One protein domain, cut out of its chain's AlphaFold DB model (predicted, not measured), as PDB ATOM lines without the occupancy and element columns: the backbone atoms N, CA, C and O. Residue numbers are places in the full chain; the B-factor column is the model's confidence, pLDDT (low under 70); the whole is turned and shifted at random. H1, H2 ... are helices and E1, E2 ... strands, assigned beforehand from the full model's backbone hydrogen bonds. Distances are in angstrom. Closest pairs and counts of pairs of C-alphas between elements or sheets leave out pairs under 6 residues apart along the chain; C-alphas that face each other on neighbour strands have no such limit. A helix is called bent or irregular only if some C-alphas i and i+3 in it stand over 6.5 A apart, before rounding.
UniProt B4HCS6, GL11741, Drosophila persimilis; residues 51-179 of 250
ATOM      1  N   ALA A  51       0.523   8.701  37.281       93.44
ATOM      2  CA  ALA A  51      -0.151   8.203  38.464       93.44
ATOM      3  C   ALA A  51       0.847   7.569  39.439       93.44
ATOM      4  O   ALA A  51       1.904   7.062  39.055       93.44
ATOM      5  N   PHE A  52       0.484   7.591  40.719       94.38
ATOM      6  CA  PHE A  52       1.268   7.021  41.806       94.38
ATOM      7  C   PHE A  52       0.389   6.141  42.695       94.38
ATOM      8  O   PHE A  52      -0.767   6.470  42.956       94.38
ATOM      9  N   ASN A  53       0.977   5.071  43.227       95.31
ATOM     10  CA  ASN A  53       0.532   4.486  44.492       95.31
ATOM     11  C   ASN A  53       1.490   4.906  45.606       95.31
ATOM     12  O   ASN A  53       2.656   5.220  45.352       95.31
ATOM     13  N   TYR A  54       1.016   4.867  46.848       95.19
ATOM     14  CA  TYR A  54       1.790   5.238  48.026       95.19
ATOM     15  C   TYR A  54       1.598   4.217  49.145       95.19
ATOM     16  O   TYR A  54       0.540   3.619  49.266       95.19
ATOM     17  N   PHE A  55       2.608   4.042  49.994       94.44
ATOM     18  CA  PHE A  55       2.496   3.205  51.184       94.44
ATOM     19  C   PHE A  55       1.781   3.937  52.314       94.44
ATOM     20  O   PHE A  55       0.863   3.394  52.913       94.44
ATOM     21  N   ALA A  56       2.211   5.157  52.639       92.31
ATOM     22  CA  ALA A  56       1.733   5.905  53.799       92.31
ATOM     23  C   ALA A  56       1.521   7.386  53.482       92.31
ATOM     24  O   ALA A  56       2.178   7.930  52.593       92.31
ATOM     25  N   ASN A  57       0.643   8.033  54.252       90.38
ATOM     26  CA  ASN A  57       0.360   9.459  54.150       90.38
ATOM     27  C   ASN A  57       0.201  10.094  55.544       90.38
ATOM     28  O   ASN A  57      -0.665   9.675  56.310       90.38
ATOM     29  N   THR A  58       0.977  11.138  55.849       82.25
ATOM     30  CA  THR A  58       0.848  11.963  57.075       82.25
ATOM     31  C   THR A  58       0.209  13.332  56.823       82.25
ATOM     32  O   THR A  58       0.545  14.324  57.463       82.25
ATOM     33  N   GLY A  59      -0.701  13.410  55.856       77.50
ATOM     34  CA  GLY A  59      -1.386  14.625  55.421       77.50
ATOM     35  C   GLY A  59      -0.590  15.406  54.376       77.50
ATOM     36  O   GLY A  59      -1.100  15.657  53.288       77.50
ATOM     37  N   SER A  60       0.653  15.774  54.693       76.69
ATOM     38  CA  SER A  60       1.522  16.565  53.804       76.69
ATOM     39  C   SER A  60       2.603  15.757  53.089       76.69
ATOM     40  O   SER A  60       3.216  16.259  52.150       76.69
ATOM     41  N   VAL A  61       2.856  14.520  53.525       87.06
ATOM     42  CA  VAL A  61       3.915  13.667  52.980       87.06
ATOM     43  C   VAL A  61       3.312  12.340  52.573       87.06
ATOM     44  O   VAL A  61       2.759  11.630  53.414       87.06
ATOM     45  N   TYR A  62       3.471  12.010  51.296       92.88
ATOM     46  CA  TYR A  62       3.133  10.713  50.731       92.88
ATOM     47  C   TYR A  62       4.422   9.939  50.474       92.88
ATOM     48  O   TYR A  62       5.352  10.464  49.866       92.88
ATOM     49  N   VAL A  63       4.483   8.698  50.956       93.12
ATOM     50  CA  VAL A  63       5.616   7.799  50.707       93.12
ATOM     51  C   VAL A  63       5.290   6.964  49.468       93.12
ATOM     52  O   VAL A  63       4.444   6.076  49.576       93.12
ATOM     53  N   PRO A  64       5.909   7.220  48.304       94.00
ATOM     54  CA  PRO A  64       5.538   6.551  47.063       94.00
ATOM     55  C   PRO A  64       5.851   5.045  47.118       94.00
ATOM     56  O   PRO A  64       6.788   4.613  47.790       94.00
ATOM     57  N   ALA A  65       5.060   4.255  46.396       94.69
ATOM     58  CA  ALA A  65       5.161   2.793  46.302       94.69
ATOM     59  C   ALA A  65       5.240   2.300  44.849       94.69
ATOM     60  O   ALA A  65       5.878   1.290  44.549       94.69
ATOM     61  N   GLU A  66       4.636   3.043  43.925       94.38
ATOM     62  CA  GLU A  66       4.650   2.757  42.494       94.38
ATOM     63  C   GLU A  66       4.462   4.055  41.721       94.38
ATOM     64  O   GLU A  66       3.787   4.969  42.196       94.38
ATOM     65  N   TYR A  67       5.043   4.114  40.531       92.44
ATOM     66  CA  TYR A  67       4.847   5.184  39.567       92.44
ATOM     67  C   TYR A  67       4.504   4.590  38.211       92.44
ATOM     68  O   TYR A  67       5.123   3.608  37.787       92.44
ATOM     69  N   ALA A  68       3.573   5.229  37.515       90.75
ATOM     70  CA  ALA A  68       3.334   4.993  36.106       90.75
ATOM     71  C   ALA A  68       3.139   6.311  35.360       90.75
ATOM     72  O   ALA A  68       2.640   7.294  35.910       90.75
ATOM     73  N   THR A  69       3.502   6.299  34.087       89.50
ATOM     74  CA  THR A  69       3.183   7.351  33.137       89.50
ATOM     75  C   THR A  69       2.854   6.759  31.782       89.50
ATOM     76  O   THR A  69       3.383   5.710  31.401       89.50
ATOM     77  N   CYS A  70       1.978   7.433  31.054       89.44
ATOM     78  CA  CYS A  70       1.752   7.173  29.652       89.44
ATOM     79  C   CYS A  70       1.731   8.475  28.862       89.44
ATOM     80  O   CYS A  70       1.433   9.552  29.384       89.44
ATOM     81  N   ARG A  71       2.056   8.346  27.583       88.62
ATOM     82  CA  ARG A  71       2.000   9.423  26.613       88.62
ATOM     83  C   ARG A  71       0.786   9.217  25.735       88.62
ATOM     84  O   ARG A  71       0.635   8.149  25.144       88.62
ATOM     85  N   TYR A  72      -0.069  10.224  25.686       89.88
ATOM     86  CA  TYR A  72      -1.349  10.171  25.001       89.88
ATOM     87  C   TYR A  72      -1.459  11.299  23.975       89.88
ATOM     88  O   TYR A  72      -1.131  12.436  24.293       89.88
ATOM     89  N   SER A  73      -1.964  11.012  22.778       90.44
ATOM     90  CA  SER A  73      -2.419  12.023  21.816       90.44
ATOM     91  C   SER A  73      -3.814  11.665  21.309       90.44
ATOM     92  O   SER A  73      -4.214  10.500  21.321       90.44
ATOM     93  N   LEU A  74      -4.578  12.650  20.834       88.12
ATOM     94  CA  LEU A  74      -5.912  12.375  20.280       88.12
ATOM     95  C   LEU A  74      -5.838  11.592  18.959       88.12
ATOM     96  O   LEU A  74      -6.797  10.916  18.595       88.12
ATOM     97  N   LYS A  75      -4.722  11.697  18.231       91.50
ATOM     98  CA  LYS A  75      -4.503  11.015  16.952       91.50
ATOM     99  C   LYS A  75      -4.139   9.545  17.127       91.50
ATOM    100  O   LYS A  75      -4.651   8.706  16.391       91.50
ATOM    101  N   GLU A  76      -3.216   9.249  18.038       90.94
ATOM    102  CA  GLU A  76      -2.596   7.920  18.158       90.94
ATOM    103  C   GLU A  76      -3.059   7.158  19.404       90.94
ATOM    104  O   GLU A  76      -2.796   5.963  19.528       90.94
ATOM    105  N   GLY A  77      -3.773   7.818  20.320       90.19
ATOM    106  CA  GLY A  77      -4.077   7.257  21.627       90.19
ATOM    107  C   GLY A  77      -2.805   7.147  22.464       90.19
ATOM    108  O   GLY A  77      -2.000   8.078  22.504       90.19
ATOM    109  N   ILE A  78      -2.620   6.019  23.153       89.75
ATOM    110  CA  ILE A  78      -1.438   5.782  23.988       89.75
ATOM    111  C   ILE A  78      -0.245   5.388  23.102       89.75
ATOM    112  O   ILE A  78      -0.239   4.312  22.507       89.75
ATOM    113  N   SER A  79       0.778   6.243  23.041       87.00
ATOM    114  CA  SER A  79       1.971   6.047  22.202       87.00
ATOM    115  C   SER A  79       3.183   5.502  22.970       87.00
ATOM    116  O   SER A  79       4.092   4.923  22.372       87.00
ATOM    117  N   ALA A  80       3.225   5.677  24.294       84.94
ATOM    118  CA  ALA A  80       4.282   5.151  25.156       84.94
ATOM    119  C   ALA A  80       3.783   4.945  26.590       84.94
ATOM    120  O   ALA A  80       2.945   5.700  27.075       84.94
ATOM    121  N   GLU A  81       4.346   3.955  27.284       88.12
ATOM    122  CA  GLU A  81       4.042   3.659  28.685       88.12
ATOM    123  C   GLU A  81       5.317   3.328  29.459       88.12
ATOM    124  O   GLU A  81       6.217   2.638  28.972       88.12
ATOM    125  N   TYR A  82       5.366   3.775  30.707       86.88
ATOM    126  CA  TYR A  82       6.412   3.425  31.648       86.88
ATOM    127  C   TYR A  82       5.812   3.215  33.034       86.88
ATOM    128  O   TYR A  82       5.008   4.012  33.503       86.88
ATOM    129  N   SER A  83       6.221   2.149  33.719       88.75
ATOM    130  CA  SER A  83       5.857   1.922  35.116       88.75
ATOM    131  C   SER A  83       7.004   1.293  35.893       88.75
ATOM    132  O   SER A  83       7.844   0.573  35.345       88.75
ATOM    133  N   THR A  84       7.063   1.591  37.186       89.38
ATOM    134  CA  THR A  84       8.034   0.999  38.101       89.38
ATOM    135  C   THR A  84       7.506   0.978  39.524       89.38
ATOM    136  O   THR A  84       6.885   1.926  39.998       89.38
ATOM    137  N   LEU A  85       7.864  -0.083  40.244       93.25
ATOM    138  CA  LEU A  85       7.761  -0.120  41.697       93.25
ATOM    139  C   LEU A  85       8.878   0.727  42.321       93.25
ATOM    140  O   LEU A  85       9.954   0.914  41.728       93.25
ATOM    141  N   ILE A  86       8.608   1.228  43.517       91.69
ATOM    142  CA  ILE A  86       9.413   2.203  44.246       91.69
ATOM    143  C   ILE A  86       9.716   1.612  45.626       91.69
ATOM    144  O   ILE A  86       8.805   1.333  46.402       91.69
ATOM    145  N   ASP A  87      11.006   1.441  45.931       92.12
ATOM    146  CA  ASP A  87      11.479   1.067  47.268       92.12
ATOM    147  C   ASP A  87      11.915   2.334  48.027       92.12
ATOM    148  O   ASP A  87      13.015   2.853  47.774       92.12
ATOM    149  N   PRO A  88      11.073   2.872  48.937       89.56
ATOM    150  CA  PRO A  88      11.400   4.073  49.703       89.56
ATOM    151  C   PRO A  88      12.454   3.808  50.794       89.56
ATOM    152  O   PRO A  88      12.862   4.728  51.498       89.56
ATOM    153  N   GLY A  89      12.908   2.561  50.965       89.69
ATOM    154  CA  GLY A  89      13.882   2.144  51.966       89.69
ATOM    155  C   GLY A  89      13.254   1.917  53.335       89.69
ATOM    156  O   GLY A  89      13.237   0.791  53.828       89.69
ATOM    157  N   GLN A  90      12.740   2.968  53.972       88.00
ATOM    158  CA  GLN A  90      12.077   2.877  55.276       88.00
ATOM    159  C   GLN A  90      10.826   3.755  55.314       88.00
ATOM    160  O   GLN A  90      10.781   4.824  54.714       88.00
ATOM    161  N   LEU A  91       9.806   3.298  56.044       89.19
ATOM    162  CA  LEU A  91       8.653   4.132  56.383       89.19
ATOM    163  C   LEU A  91       9.009   5.074  57.534       89.19
ATOM    164  O   LEU A  91       9.861   4.752  58.366       89.19
ATOM    165  N   ILE A  92       8.314   6.208  57.624       85.69
ATOM    166  CA  ILE A  92       8.459   7.101  58.775       85.69
ATOM    167  C   ILE A  92       7.904   6.380  60.011       85.69
ATOM    168  O   ILE A  92       6.907   5.650  59.947       85.69
ATOM    169  N   PHE A  93       8.569   6.565  61.152       84.75
ATOM    170  CA  PHE A  93       8.167   5.942  62.409       84.75
ATOM    171  C   PHE A  93       6.686   6.217  62.727       84.75
ATOM    172  O   PHE A  93       6.192   7.327  62.547       84.75
ATOM    173  N   GLY A  94       5.971   5.187  63.184       87.12
ATOM    174  CA  GLY A  94       4.539   5.269  63.497       87.12
ATOM    175  C   GLY A  94       3.591   5.051  62.310       87.12
ATOM    176  O   GLY A  94       2.411   4.794  62.531       87.12
ATOM    177  N   GLN A  95       4.075   5.043  61.063       88.38
ATOM    178  CA  GLN A  95       3.215   4.841  59.884       88.38
ATOM    179  C   GLN A  95       2.910   3.370  59.562       88.38
ATOM    180  O   GLN A  95       2.082   3.090  58.700       88.38
ATOM    181  N   GLY A  96       3.562   2.410  60.226       90.31
ATOM    182  CA  GLY A  96       3.517   0.999  59.822       90.31
ATOM    183  C   GLY A  96       2.111   0.388  59.777       90.31
ATOM    184  O   GLY A  96       1.806  -0.369  58.857       90.31
ATOM    185  N   HIS A  97       1.238   0.735  60.730       91.50
ATOM    186  CA  HIS A  97      -0.140   0.229  60.750       91.50
ATOM    187  C   HIS A  97      -0.966   0.787  59.584       91.50
ATOM    188  O   HIS A  97      -1.533   0.014  58.815       91.50
ATOM    189  N   GLN A  98      -0.965   2.114  59.412       91.94
ATOM    190  CA  GLN A  98      -1.656   2.786  58.310       91.94
ATOM    191  C   GLN A  98      -1.153   2.278  56.956       91.94
ATOM    192  O   GLN A  98      -1.955   1.985  56.076       91.94
ATOM    193  N   ALA A  99       0.164   2.122  56.812       93.31
ATOM    194  CA  ALA A  99       0.768   1.659  55.574       93.31
ATOM    195  C   ALA A  99       0.381   0.222  55.233       93.31
ATOM    196  O   ALA A  99       0.143  -0.115  54.074       93.31
ATOM    197  N   ARG A 100       0.298  -0.639  56.255       94.38
ATOM    198  CA  ARG A 100      -0.134  -2.022  56.075       94.38
ATOM    199  C   ARG A 100      -1.592  -2.061  55.641       94.38
ATOM    200  O   ARG A 100      -1.894  -2.766  54.686       94.38
ATOM    201  N   GLN A 101      -2.461  -1.318  56.324       95.00
ATOM    202  CA  GLN A 101      -3.884  -1.277  56.002       95.00
ATOM    203  C   GLN A 101      -4.106  -0.757  54.579       95.00
ATOM    204  O   GLN A 101      -4.704  -1.453  53.768       95.00
ATOM    205  N   HIS A 102      -3.527   0.402  54.246       93.75
ATOM    206  CA  HIS A 102      -3.653   0.984  52.913       93.75
ATOM    207  C   HIS A 102      -3.155   0.025  51.830       93.75
ATOM    208  O   HIS A 102      -3.875  -0.233  50.872       93.75
ATOM    209  N   SER A 103      -1.968  -0.566  52.015       93.56
ATOM    210  CA  SER A 103      -1.428  -1.527  51.051       93.56
ATOM    211  C   SER A 103      -2.348  -2.733  50.864       93.56
ATOM    212  O   SER A 103      -2.608  -3.121  49.729       93.56
ATOM    213  N   LEU A 104      -2.882  -3.324  51.937       93.19
ATOM    214  CA  LEU A 104      -3.799  -4.466  51.831       93.19
ATOM    215  C   LEU A 104      -5.080  -4.125  51.054       93.19
ATOM    216  O   LEU A 104      -5.547  -4.957  50.271       93.19
ATOM    217  N   ASP A 105      -5.594  -2.911  51.245       93.88
ATOM    218  CA  ASP A 105      -6.854  -2.456  50.659       93.88
ATOM    219  C   ASP A 105      -6.709  -2.002  49.197       93.88
ATOM    220  O   ASP A 105      -7.675  -2.075  48.437       93.88
ATOM    221  N   THR A 106      -5.522  -1.544  48.779       92.75
ATOM    222  CA  THR A 106      -5.325  -0.930  47.454       92.75
ATOM    223  C   THR A 106      -4.424  -1.750  46.530       92.75
ATOM    224  O   THR A 106      -4.904  -2.379  45.587       92.75
ATOM    225  N   HIS A 107      -3.113  -1.745  46.761       89.62
ATOM    226  CA  HIS A 107      -2.115  -2.190  45.779       89.62
ATOM    227  C   HIS A 107      -1.397  -3.496  46.160       89.62
ATOM    228  O   HIS A 107      -0.721  -4.100  45.330       89.62
ATOM    229  N   LYS A 108      -1.545  -3.960  47.404       93.94
ATOM    230  CA  LYS A 108      -1.011  -5.219  47.961       93.94
ATOM    231  C   LYS A 108       0.503  -5.365  47.798       93.94
ATOM    232  O   LYS A 108       1.020  -6.464  47.605       93.94
ATOM    233  N   LEU A 109       1.220  -4.245  47.887       92.88
ATOM    234  CA  LEU A 109       2.676  -4.230  47.754       92.88
ATOM    235  C   LEU A 109       3.321  -4.540  49.109       92.88
ATOM    236  O   LEU A 109       2.838  -4.072  50.148       92.88
ATOM    237  N   PRO A 110       4.419  -5.310  49.137       93.94
ATOM    238  CA  PRO A 110       5.123  -5.573  50.380       93.94
ATOM    239  C   PRO A 110       5.699  -4.268  50.933       93.94
ATOM    240  O   PRO A 110       6.236  -3.444  50.196       93.94
ATOM    241  N   LEU A 111       5.566  -4.077  52.243       92.56
ATOM    242  CA  LEU A 111       6.080  -2.892  52.918       92.56
ATOM    243  C   LEU A 111       7.603  -2.983  53.102       92.56
ATOM    244  O   LEU A 111       8.144  -4.090  53.223       92.56
ATOM    245  N   PRO A 112       8.293  -1.836  53.235       90.00
ATOM    246  CA  PRO A 112       9.666  -1.800  53.724       90.00
ATOM    247  C   PRO A 112       9.831  -2.587  55.042       90.00
ATOM    248  O   PRO A 112       8.937  -2.532  55.893       90.00
ATOM    249  N   PRO A 113      10.939  -3.332  55.237       90.12
ATOM    250  CA  PRO A 113      12.152  -3.372  54.408       90.12
ATOM    251  C   PRO A 113      12.074  -4.303  53.184       90.12
ATOM    252  O   PRO A 113      13.055  -4.441  52.465       90.12
ATOM    253  N   ASN A 114      10.929  -4.944  52.937       91.06
ATOM    254  CA  ASN A 114      10.742  -5.892  51.833       91.06
ATOM    255  C   ASN A 114      10.048  -5.251  50.618       91.06
ATOM    256  O   ASN A 114       9.458  -5.965  49.805       91.06
ATOM    257  N   ALA A 115      10.068  -3.919  50.516       91.88
ATOM    258  CA  ALA A 115       9.492  -3.215  49.381       91.88
ATOM    259  C   ALA A 115      10.213  -3.602  48.086       91.88
ATOM    260  O   ALA A 115      11.425  -3.821  48.054       91.88
ATOM    261  N   LEU A 116       9.441  -3.716  47.009       89.62
ATOM    262  CA  LEU A 116       9.964  -4.032  45.687       89.62
ATOM    263  C   LEU A 116      10.269  -2.744  44.929       89.62
ATOM    264  O   LEU A 116       9.600  -1.732  45.112       89.62
ATOM    265  N   GLY A 117      11.203  -2.826  43.986       88.12
ATOM    266  CA  GLY A 117      11.421  -1.771  43.006       88.12
ATOM    267  C   GLY A 117      12.762  -1.072  43.128       88.12
ATOM    268  O   GLY A 117      13.727  -1.594  43.683       88.12
ATOM    269  N   THR A 118      12.835   0.102  42.510       86.44
ATOM    270  CA  THR A 118      14.078   0.871  42.433       86.44
ATOM    271  C   THR A 118      14.214   1.766  43.663       86.44
ATOM    272  O   THR A 118      13.226   2.316  44.142       86.44
ATOM    273  N   LYS A 119      15.443   1.945  44.158       83.56
ATOM    274  CA  LYS A 119      15.747   2.888  45.248       83.56
ATOM    275  C   LYS A 119      15.692   4.341  44.768       83.56
ATOM    276  O   LYS A 119      16.090   4.644  43.642       83.56
ATOM    277  N   MET A 120      15.271   5.248  45.648       78.25
ATOM    278  CA  MET A 120      14.843   6.613  45.288       78.25
ATOM    279  C   MET A 120      15.913   7.451  44.588       78.25
ATOM    280  O   MET A 120      15.604   8.208  43.669       78.25
ATOM    281  N   GLY A 121      17.181   7.263  44.963       68.25
ATOM    282  CA  GLY A 121      18.304   8.093  44.517       68.25
ATOM    283  C   GLY A 121      18.554   8.141  43.004       68.25
ATOM    284  O   GLY A 121      19.343   8.967  42.573       68.25
ATOM    285  N   LYS A 122      17.890   7.327  42.172       67.88
ATOM    286  CA  LYS A 122      18.008   7.392  40.696       67.88
ATOM    287  C   LYS A 122      16.671   7.494  39.952       67.88
ATOM    288  O   LYS A 122      16.663   7.500  38.724       67.88
ATOM    289  N   LEU A 123      15.548   7.529  40.668       77.19
ATOM    290  CA  LEU A 123      14.215   7.444  40.064       77.19
ATOM    291  C   LEU A 123      13.749   8.773  39.479       77.19
ATOM    292  O   LEU A 123      13.283   8.784  38.349       77.19
ATOM    293  N   TYR A 124      13.937   9.876  40.209       77.12
ATOM    294  CA  TYR A 124      13.453  11.192  39.785       77.12
ATOM    295  C   TYR A 124      14.007  11.594  38.414       77.12
ATOM    296  O   TYR A 124      13.241  11.835  37.488       77.12
ATOM    297  N   LYS A 125      15.336  11.543  38.242       73.88
ATOM    298  CA  LYS A 125      15.977  11.845  36.956       73.88
ATOM    299  C   LYS A 125      15.466  10.946  35.828       73.88
ATOM    300  O   LYS A 125      15.153  11.437  34.759       73.88
ATOM    301  N   LYS A 126      15.301   9.643  36.081       74.31
ATOM    302  CA  LYS A 126      14.776   8.703  35.081       74.31
ATOM    303  C   LYS A 126      13.326   9.012  34.682       74.31
ATOM    304  O   LYS A 126      12.945   8.723  33.555       74.31
ATOM    305  N   PHE A 127      12.518   9.543  35.601       78.12
ATOM    306  CA  PHE A 127      11.147   9.957  35.304       78.12
ATOM    307  C   PHE A 127      11.135  11.198  34.425       78.12
ATOM    308  O   PHE A 127      10.434  11.208  33.423       78.12
ATOM    309  N   ILE A 128      11.957  12.193  34.764       72.69
ATOM    310  CA  ILE A 128      12.060  13.426  33.981       72.69
ATOM    311  C   ILE A 128      12.659  13.155  32.595       72.69
ATOM    312  O   ILE A 128      12.076  13.569  31.602       72.69
ATOM    313  N   ASP A 129      13.742  12.376  32.505       70.50
ATOM    314  CA  ASP A 129      14.370  11.983  31.231       70.50
ATOM    315  C   ASP A 129      13.420  11.153  30.336       70.50
ATOM    316  O   ASP A 129      13.638  11.030  29.132       70.50
ATOM    317  N   GLY A 130      12.387  10.535  30.924       66.75
ATOM    318  CA  GLY A 130      11.372   9.752  30.216       66.75
ATOM    319  C   GLY A 130      10.231  10.580  29.623       66.75
ATOM    320  O   GLY A 130       9.415  10.018  28.895       66.75
ATOM    321  N   ILE A 131      10.167  11.881  29.923       69.50
ATOM    322  CA  ILE A 131       9.178  12.817  29.388       69.50
ATOM    323  C   ILE A 131       9.823  13.526  28.183       69.50
ATOM    324  O   ILE A 131      10.739  14.328  28.376       69.50
ATOM    325  N   PRO A 132       9.425  13.202  26.937       57.75
ATOM    326  CA  PRO A 132      10.025  13.803  25.753       57.75
ATOM    327  C   PRO A 132       9.712  15.303  25.670       57.75
ATOM    328  O   PRO A 132       8.598  15.728  25.960       57.75
ATOM    329  N   GLU A 133      10.731  16.066  25.263       49.19
ATOM    330  CA  GLU A 133      10.725  17.515  25.010       49.19
ATOM    331  C   GLU A 133      10.278  18.385  26.190       49.19
ATOM    332  O   GLU A 133       9.299  19.124  26.150       49.19
ATOM    333  N   VAL A 134      11.114  18.397  27.225       48.53
ATOM    334  CA  VAL A 134      11.368  19.663  27.912       48.53
ATOM    335  C   VAL A 134      12.229  20.495  26.962       48.53
ATOM    336  O   VAL A 134      13.423  20.218  26.826       48.53
ATOM    337  N   CYS A 135      11.652  21.471  26.257       41.88
ATOM    338  CA  CYS A 135      12.481  22.476  25.591       41.88
ATOM    339  C   CYS A 135      13.402  23.093  26.651       41.88
ATOM    340  O   CYS A 135      12.972  23.318  27.782       41.88
ATOM    341  N   GLU A 136      14.671  23.342  26.333       40.03
ATOM    342  CA  GLU A 136      15.605  23.933  27.297       40.03
ATOM    343  C   GLU A 136      15.012  25.216  27.913       40.03
ATOM    344  O   GLU A 136      14.794  26.209  27.223       40.03
ATOM    345  N   GLY A 137      14.722  25.181  29.219       51.28
ATOM    346  CA  GLY A 137      14.108  26.293  29.957       51.28
ATOM    347  C   GLY A 137      12.580  26.249  30.096       51.28
ATOM    348  O   GLY A 137      12.020  27.100  30.787       51.28
ATOM    349  N   GLU A 138      11.899  25.269  29.503       65.44
ATOM    350  CA  GLU A 138      10.458  25.071  29.662       65.44
ATOM    351  C   GLU A 138      10.128  24.173  30.854       65.44
ATOM    352  O   GLU A 138      10.919  23.352  31.310       65.44
ATOM    353  N   SER A 139       8.949  24.390  31.425       75.31
ATOM    354  CA  SER A 139       8.478  23.643  32.586       75.31
ATOM    355  C   SER A 139       7.891  22.297  32.166       75.31
ATOM    356  O   SER A 139       7.212  22.208  31.146       75.31
ATOM    357  N   ILE A 140       8.105  21.260  32.970       83.12
ATOM    358  CA  ILE A 140       7.521  19.933  32.762       83.12
ATOM    359  C   ILE A 140       6.050  19.989  33.151       83.12
ATOM    360  O   ILE A 140       5.722  20.409  34.258       83.12
ATOM    361  N   ILE A 141       5.164  19.530  32.272       86.75
ATOM    362  CA  ILE A 141       3.727  19.477  32.543       86.75
ATOM    363  C   ILE A 141       3.274  18.026  32.489       86.75
ATOM    364  O   ILE A 141       3.480  17.326  31.496       86.75
ATOM    365  N   VAL A 142       2.656  17.580  33.577       90.56
ATOM    366  CA  VAL A 142       2.068  16.248  33.701       90.56
ATOM    367  C   VAL A 142       0.610  16.350  34.113       90.56
ATOM    368  O   VAL A 142       0.206  17.287  34.799       90.56
ATOM    369  N   TYR A 143      -0.179  15.359  33.720       91.25
ATOM    370  CA  TYR A 143      -1.618  15.327  33.939       91.25
ATOM    371  C   TYR A 143      -2.010  14.156  34.840       91.25
ATOM    372  O   TYR A 143      -1.472  13.060  34.725       91.25
ATOM    373  N   THR A 144      -2.961  14.382  35.739       93.25
ATOM    374  CA  THR A 144      -3.565  13.361  36.612       93.25
ATOM    375  C   THR A 144      -5.010  13.756  36.913       93.25
ATOM    376  O   THR A 144      -5.414  14.882  36.631       93.25
ATOM    377  N   THR A 145      -5.807  12.876  37.508       90.69
ATOM    378  CA  THR A 145      -7.159  13.238  37.964       90.69
ATOM    379  C   THR A 145      -7.106  14.282  39.088       90.69
ATOM    380  O   THR A 145      -6.155  14.324  39.877       90.69
ATOM    381  N   THR A 146      -8.125  15.140  39.173       89.25
ATOM    382  CA  THR A 146      -8.157  16.314  40.068       89.25
ATOM    383  C   THR A 146      -7.939  15.945  41.536       89.25
ATOM    384  O   THR A 146      -7.238  16.642  42.271       89.25
ATOM    385  N   ASP A 147      -8.527  14.833  41.968       89.19
ATOM    386  CA  ASP A 147      -8.436  14.301  43.328       89.19
ATOM    387  C   ASP A 147      -7.018  13.834  43.694       89.19
ATOM    388  O   ASP A 147      -6.628  13.893  44.862       89.19
ATOM    389  N   GLN A 148      -6.229  13.418  42.701       90.75
ATOM    390  CA  GLN A 148      -4.880  12.892  42.894       90.75
ATOM    391  C   GLN A 148      -3.792  13.969  42.819       90.75
ATOM    392  O   GLN A 148      -2.672  13.713  43.264       90.75
ATOM    393  N   ILE A 149      -4.093  15.181  42.334       91.06
ATOM    394  CA  ILE A 149      -3.108  16.274  42.201       91.06
ATOM    395  C   ILE A 149      -2.287  16.493  43.488       91.06
ATOM    396  O   ILE A 149      -1.056  16.525  43.389       91.06
ATOM    397  N   PRO A 150      -2.882  16.604  44.697       91.12
ATOM    398  CA  PRO A 150      -2.102  16.839  45.914       91.12
ATOM    399  C   PRO A 150      -1.133  15.694  46.230       91.12
ATOM    400  O   PRO A 150      -0.005  15.938  46.656       91.12
ATOM    401  N   MET A 151      -1.563  14.451  45.999       93.19
ATOM    402  CA  MET A 151      -0.755  13.255  46.232       93.19
ATOM    403  C   MET A 151       0.397  13.171  45.228       93.19
ATOM    404  O   MET A 151       1.544  12.989  45.627       93.19
ATOM    405  N   VAL A 152       0.116  13.382  43.940       92.75
ATOM    406  CA  VAL A 152       1.125  13.346  42.874       92.75
ATOM    407  C   VAL A 152       2.187  14.428  43.093       92.75
ATOM    408  O   VAL A 152       3.379  14.123  43.043       92.75
ATOM    409  N   LYS A 153       1.780  15.663  43.426       91.81
ATOM    410  CA  LYS A 153       2.711  16.748  43.787       91.81
ATOM    411  C   LYS A 153       3.606  16.358  44.968       91.81
ATOM    412  O   LYS A 153       4.822  16.528  44.899       91.81
ATOM    413  N   ALA A 154       3.026  15.797  46.030       91.75
ATOM    414  CA  ALA A 154       3.784  15.367  47.203       91.75
ATOM    415  C   ALA A 154       4.753  14.211  46.895       91.75
ATOM    416  O   ALA A 154       5.869  14.202  47.410       91.75
ATOM    417  N   CYS A 155       4.368  13.267  46.032       92.00
ATOM    418  CA  CYS A 155       5.239  12.180  45.583       92.00
ATOM    419  C   CYS A 155       6.426  12.700  44.762       92.00
ATOM    420  O   CYS A 155       7.556  12.276  45.001       92.00
ATOM    421  N   PHE A 156       6.212  13.647  43.840       90.19
ATOM    422  CA  PHE A 156       7.320  14.281  43.118       90.19
ATOM    423  C   PHE A 156       8.262  15.033  44.062       90.19
ATOM    424  O   PHE A 156       9.471  14.822  43.983       90.19
ATOM    425  N   ALA A 157       7.726  15.804  45.012       88.38
ATOM    426  CA  ALA A 157       8.532  16.488  46.025       88.38
ATOM    427  C   ALA A 157       9.343  15.499  46.888       88.38
ATOM    428  O   ALA A 157      10.525  15.717  47.152       88.38
ATOM    429  N   TYR A 158       8.744  14.364  47.274       88.44
ATOM    430  CA  TYR A 158       9.431  13.300  48.016       88.44
ATOM    431  C   TYR A 158      10.622  12.724  47.232       88.44
ATOM    432  O   TYR A 158      11.685  12.445  47.796       88.44
ATOM    433  N   LEU A 159      10.456  12.532  45.923       86.25
ATOM    434  CA  LEU A 159      11.503  12.014  45.044       86.25
ATOM    435  C   LEU A 159      12.615  13.040  44.789       86.25
ATOM    436  O   LEU A 159      13.783  12.653  44.709       86.25
ATOM    437  N   GLU A 160      12.263  14.323  44.699       81.88
ATOM    438  CA  GLU A 160      13.193  15.429  44.465       81.88
ATOM    439  C   GLU A 160      14.105  15.688  45.671       81.88
ATOM    440  O   GLU A 160      15.320  15.766  45.500       81.88
ATOM    441  N   CYS A 161      13.574  15.716  46.904       72.00
ATOM    442  CA  CYS A 161      14.370  15.946  48.124       72.00
ATOM    443  C   CYS A 161      15.510  14.930  48.336       72.00
ATOM    444  O   CYS A 161      16.432  15.177  49.113       72.00
ATOM    445  N   ASN A 162      15.451  13.777  47.667       64.12
ATOM    446  CA  ASN A 162      16.479  12.742  47.728       64.12
ATOM    447  C   ASN A 162      17.594  12.914  46.672       64.12
ATOM    448  O   ASN A 162      18.507  12.086  46.620       64.12
ATOM    449  N   GLN A 163      17.544  13.961  45.841       66.44
ATOM    450  CA  GLN A 163      18.538  14.276  44.811       66.44
ATOM    451  C   GLN A 163      19.382  15.485  45.235       66.44
ATOM    452  O   GLN A 163      18.845  16.509  45.639       66.44
ATOM    453  N   ARG A 164      20.715  15.376  45.151       56.62
ATOM    454  CA  ARG A 164      21.641  16.473  45.508       56.62
ATOM    455  C   ARG A 164      22.003  17.389  44.332       56.62
ATOM    456  O   ARG A 164      22.484  18.485  44.583       56.62
ATOM    457  N   ASP A 165      21.736  16.962  43.092       55.88
ATOM    458  CA  ASP A 165      22.323  17.559  41.877       55.88
ATOM    459  C   ASP A 165      21.303  17.874  40.756       55.88
ATOM    460  O   ASP A 165      21.671  17.940  39.583       55.88
ATOM    461  N   SER A 166      20.008  18.028  41.054       55.34
ATOM    462  CA  SER A 166      19.007  18.247  39.995       55.34
ATOM    463  C   SER A 166      18.933  19.709  39.547       55.34
ATOM    464  O   SER A 166      18.741  20.613  40.355       55.34
ATOM    465  N   TYR A 167      19.006  19.926  38.231       54.91
ATOM    466  CA  TYR A 167      18.485  21.125  37.581       54.91
ATOM    467  C   TYR A 167      17.008  21.276  37.973       54.91
ATOM    468  O   TYR A 167      16.207  20.389  37.678       54.91
ATOM    469  N   CYS A 168      16.652  22.360  38.669       61.62
ATOM    470  CA  CYS A 168      15.274  22.649  39.074       61.62
ATOM    471  C   CYS A 168      14.449  23.090  37.858       61.62
ATOM    472  O   CYS A 168      14.144  24.271  37.696       61.62
ATOM    473  N   ILE A 169      14.124  22.150  36.974       70.88
ATOM    474  CA  ILE A 169      13.104  22.371  35.954       70.88
ATOM    475  C   ILE A 169      11.754  22.379  36.688       70.88
ATOM    476  O   ILE A 169      11.448  21.400  37.374       70.88
ATOM    477  N   PRO A 170      10.947  23.450  36.590       79.62
ATOM    478  CA  PRO A 170       9.652  23.493  37.258       79.62
ATOM    479  C   PRO A 170       8.748  22.368  36.744       79.62
ATOM    480  O   PRO A 170       8.611  22.206  35.532       79.62
ATOM    481  N   LEU A 171       8.124  21.606  37.649       85.19
ATOM    482  CA  LEU A 171       7.142  20.572  37.313       85.19
ATOM    483  C   LEU A 171       5.741  21.018  37.744       85.19
ATOM    484  O   LEU A 171       5.480  21.252  38.924       85.19
ATOM    485  N   PHE A 172       4.828  21.082  36.782       88.50
ATOM    486  CA  PHE A 172       3.421  21.387  36.977       88.50
ATOM    487  C   PHE A 172       2.574  20.124  36.840       88.50
ATOM    488  O   PHE A 172       2.698  19.368  35.880       88.50
ATOM    489  N   VAL A 173       1.684  19.919  37.810       90.88
ATOM    490  CA  VAL A 173       0.707  18.826  37.807       90.88
ATOM    491  C   VAL A 173      -0.668  19.425  37.546       90.88
ATOM    492  O   VAL A 173      -1.190  20.152  38.396       90.88
ATOM    493  N   TYR A 174      -1.234  19.129  36.382       91.19
ATOM    494  CA  TYR A 174      -2.536  19.610  35.930       91.19
ATOM    495  C   TYR A 174      -3.595  18.513  35.972       91.19
ATOM    496  O   TYR A 174      -3.290  17.320  36.028       91.19
ATOM    497  N   SER A 175      -4.857  18.937  35.967       89.50
ATOM    498  CA  SER A 175      -5.981  18.012  35.888       89.50
ATOM    499  C   SER A 175      -6.163  17.504  34.457       89.50
ATOM    500  O   SER A 175      -6.096  18.291  33.513       89.50
ATOM    501  N   CYS A 176      -6.416  16.205  34.298       86.50
ATOM    502  CA  CYS A 176      -6.942  15.632  33.056       86.50
ATOM    503  C   CYS A 176      -8.477  15.617  33.003       86.50
ATOM    504  O   CYS A 176      -9.044  15.232  31.982       86.50
ATOM    505  N   ASP A 177      -9.157  15.997  34.087       83.31
ATOM    506  CA  ASP A 177     -10.616  16.028  34.111       83.31
ATOM    507  C   ASP A 177     -11.137  17.224  33.301       83.31
ATOM    508  O   ASP A 177     -10.489  18.277  33.260       83.31
ATOM    509  N   PRO A 178     -12.330  17.117  32.686       65.31
ATOM    510  CA  PRO A 178     -12.960  18.254  32.039       65.31
ATOM    511  C   PRO A 178     -13.072  19.417  33.025       65.31
ATOM    512  O   PRO A 178     -13.630  19.268  34.117       65.31
ATOM    513  N   LEU A 179     -12.569  20.589  32.630       54.09
ATOM    514  CA  LEU A 179     -12.804  21.827  33.359       54.09
ATOM    515  C   LEU A 179     -14.289  22.158  33.238       54.09
ATOM    516  O   LEU A 179     -14.714  22.874  32.334       54.09
TER     517      LEU A 179
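Overview. This is residues 51 to 179 of the 250 residues of the protein "GL11741" of Drosophila persimilis (UniProt B4HCS6). A long three-stranded sheet, E1 E2 E3, has H3 packed on one face and H1 on the other; a small parallel pair, E4 and E5, packs on H3, and H2 packs on residues 156 to 160 of H3. The printed part has 129 residues with three named helices and five named strands, in the order E1 E2 E3 H1 H2 E4 H3 E5; the class is mixed. The whole is compact, with a radius of gyration of the C-alphas of 15.1 A and spans of 44 by 34 by 24 A.

Arrangement. E1, residues 51 to 57, E2, 62 to 73, and E3, 77 to 87, form a meander, each strand the antiparallel neighbour of the one before. N 53 and O 66, 3.0 A, and N 69 and O 82, 2.8 A, are within hydrogen-bond range. H1, residues 96 to 105, is on this sheet over E1, at a height of 8.7 A; the closest C-alphas are those of Ala 56 and Ala 99, 4.7 A. H2, residues 120 to 129, only grazes the sheet. E4, residues 140 to 144, H3, 146 to 160, and E5, 171 to 175, form a strand-helix-strand unit, two parallel neighbour strands with a helix between, its crossover right-handed; N 142 and O 172 are 2.9 A apart. H3 is on the first sheet, on the opposite face from H1, at a height of 5.5 A. Its residues 156 to 160 touch H2 at a steep tilt of 63 degrees, opposite ways, closest at C-alphas Tyr 124 and Leu 159, 5.7 A. Every O i to N i+4 pair is within range in H1, 3 of 6 in H2 and 9 of 11 in H3.

Along the chain. E1 begins at C-alpha 51, (-0.151, 8.203, 38.464). E2 is 29.5 A long and bends by 81 degrees at residue 65; E3 is 30.6 A long. H2 and H3 are irregular: C-alphas 121 and 124 are 7.5 A apart, 147 and 150 7.3 A. E5 ends at C-alpha 175, (-5.981, 18.012, 35.888).

Size, cuts and confidence. The printed part has no cut. The C-alphas of Lys 75 and Gly 94 are the farthest apart, 47.8 A. The link from H1 to H2 is long. The pLDDT is under 70 at residues 121 to 122, 130 to 138, 162 to 168 and 178 to 179.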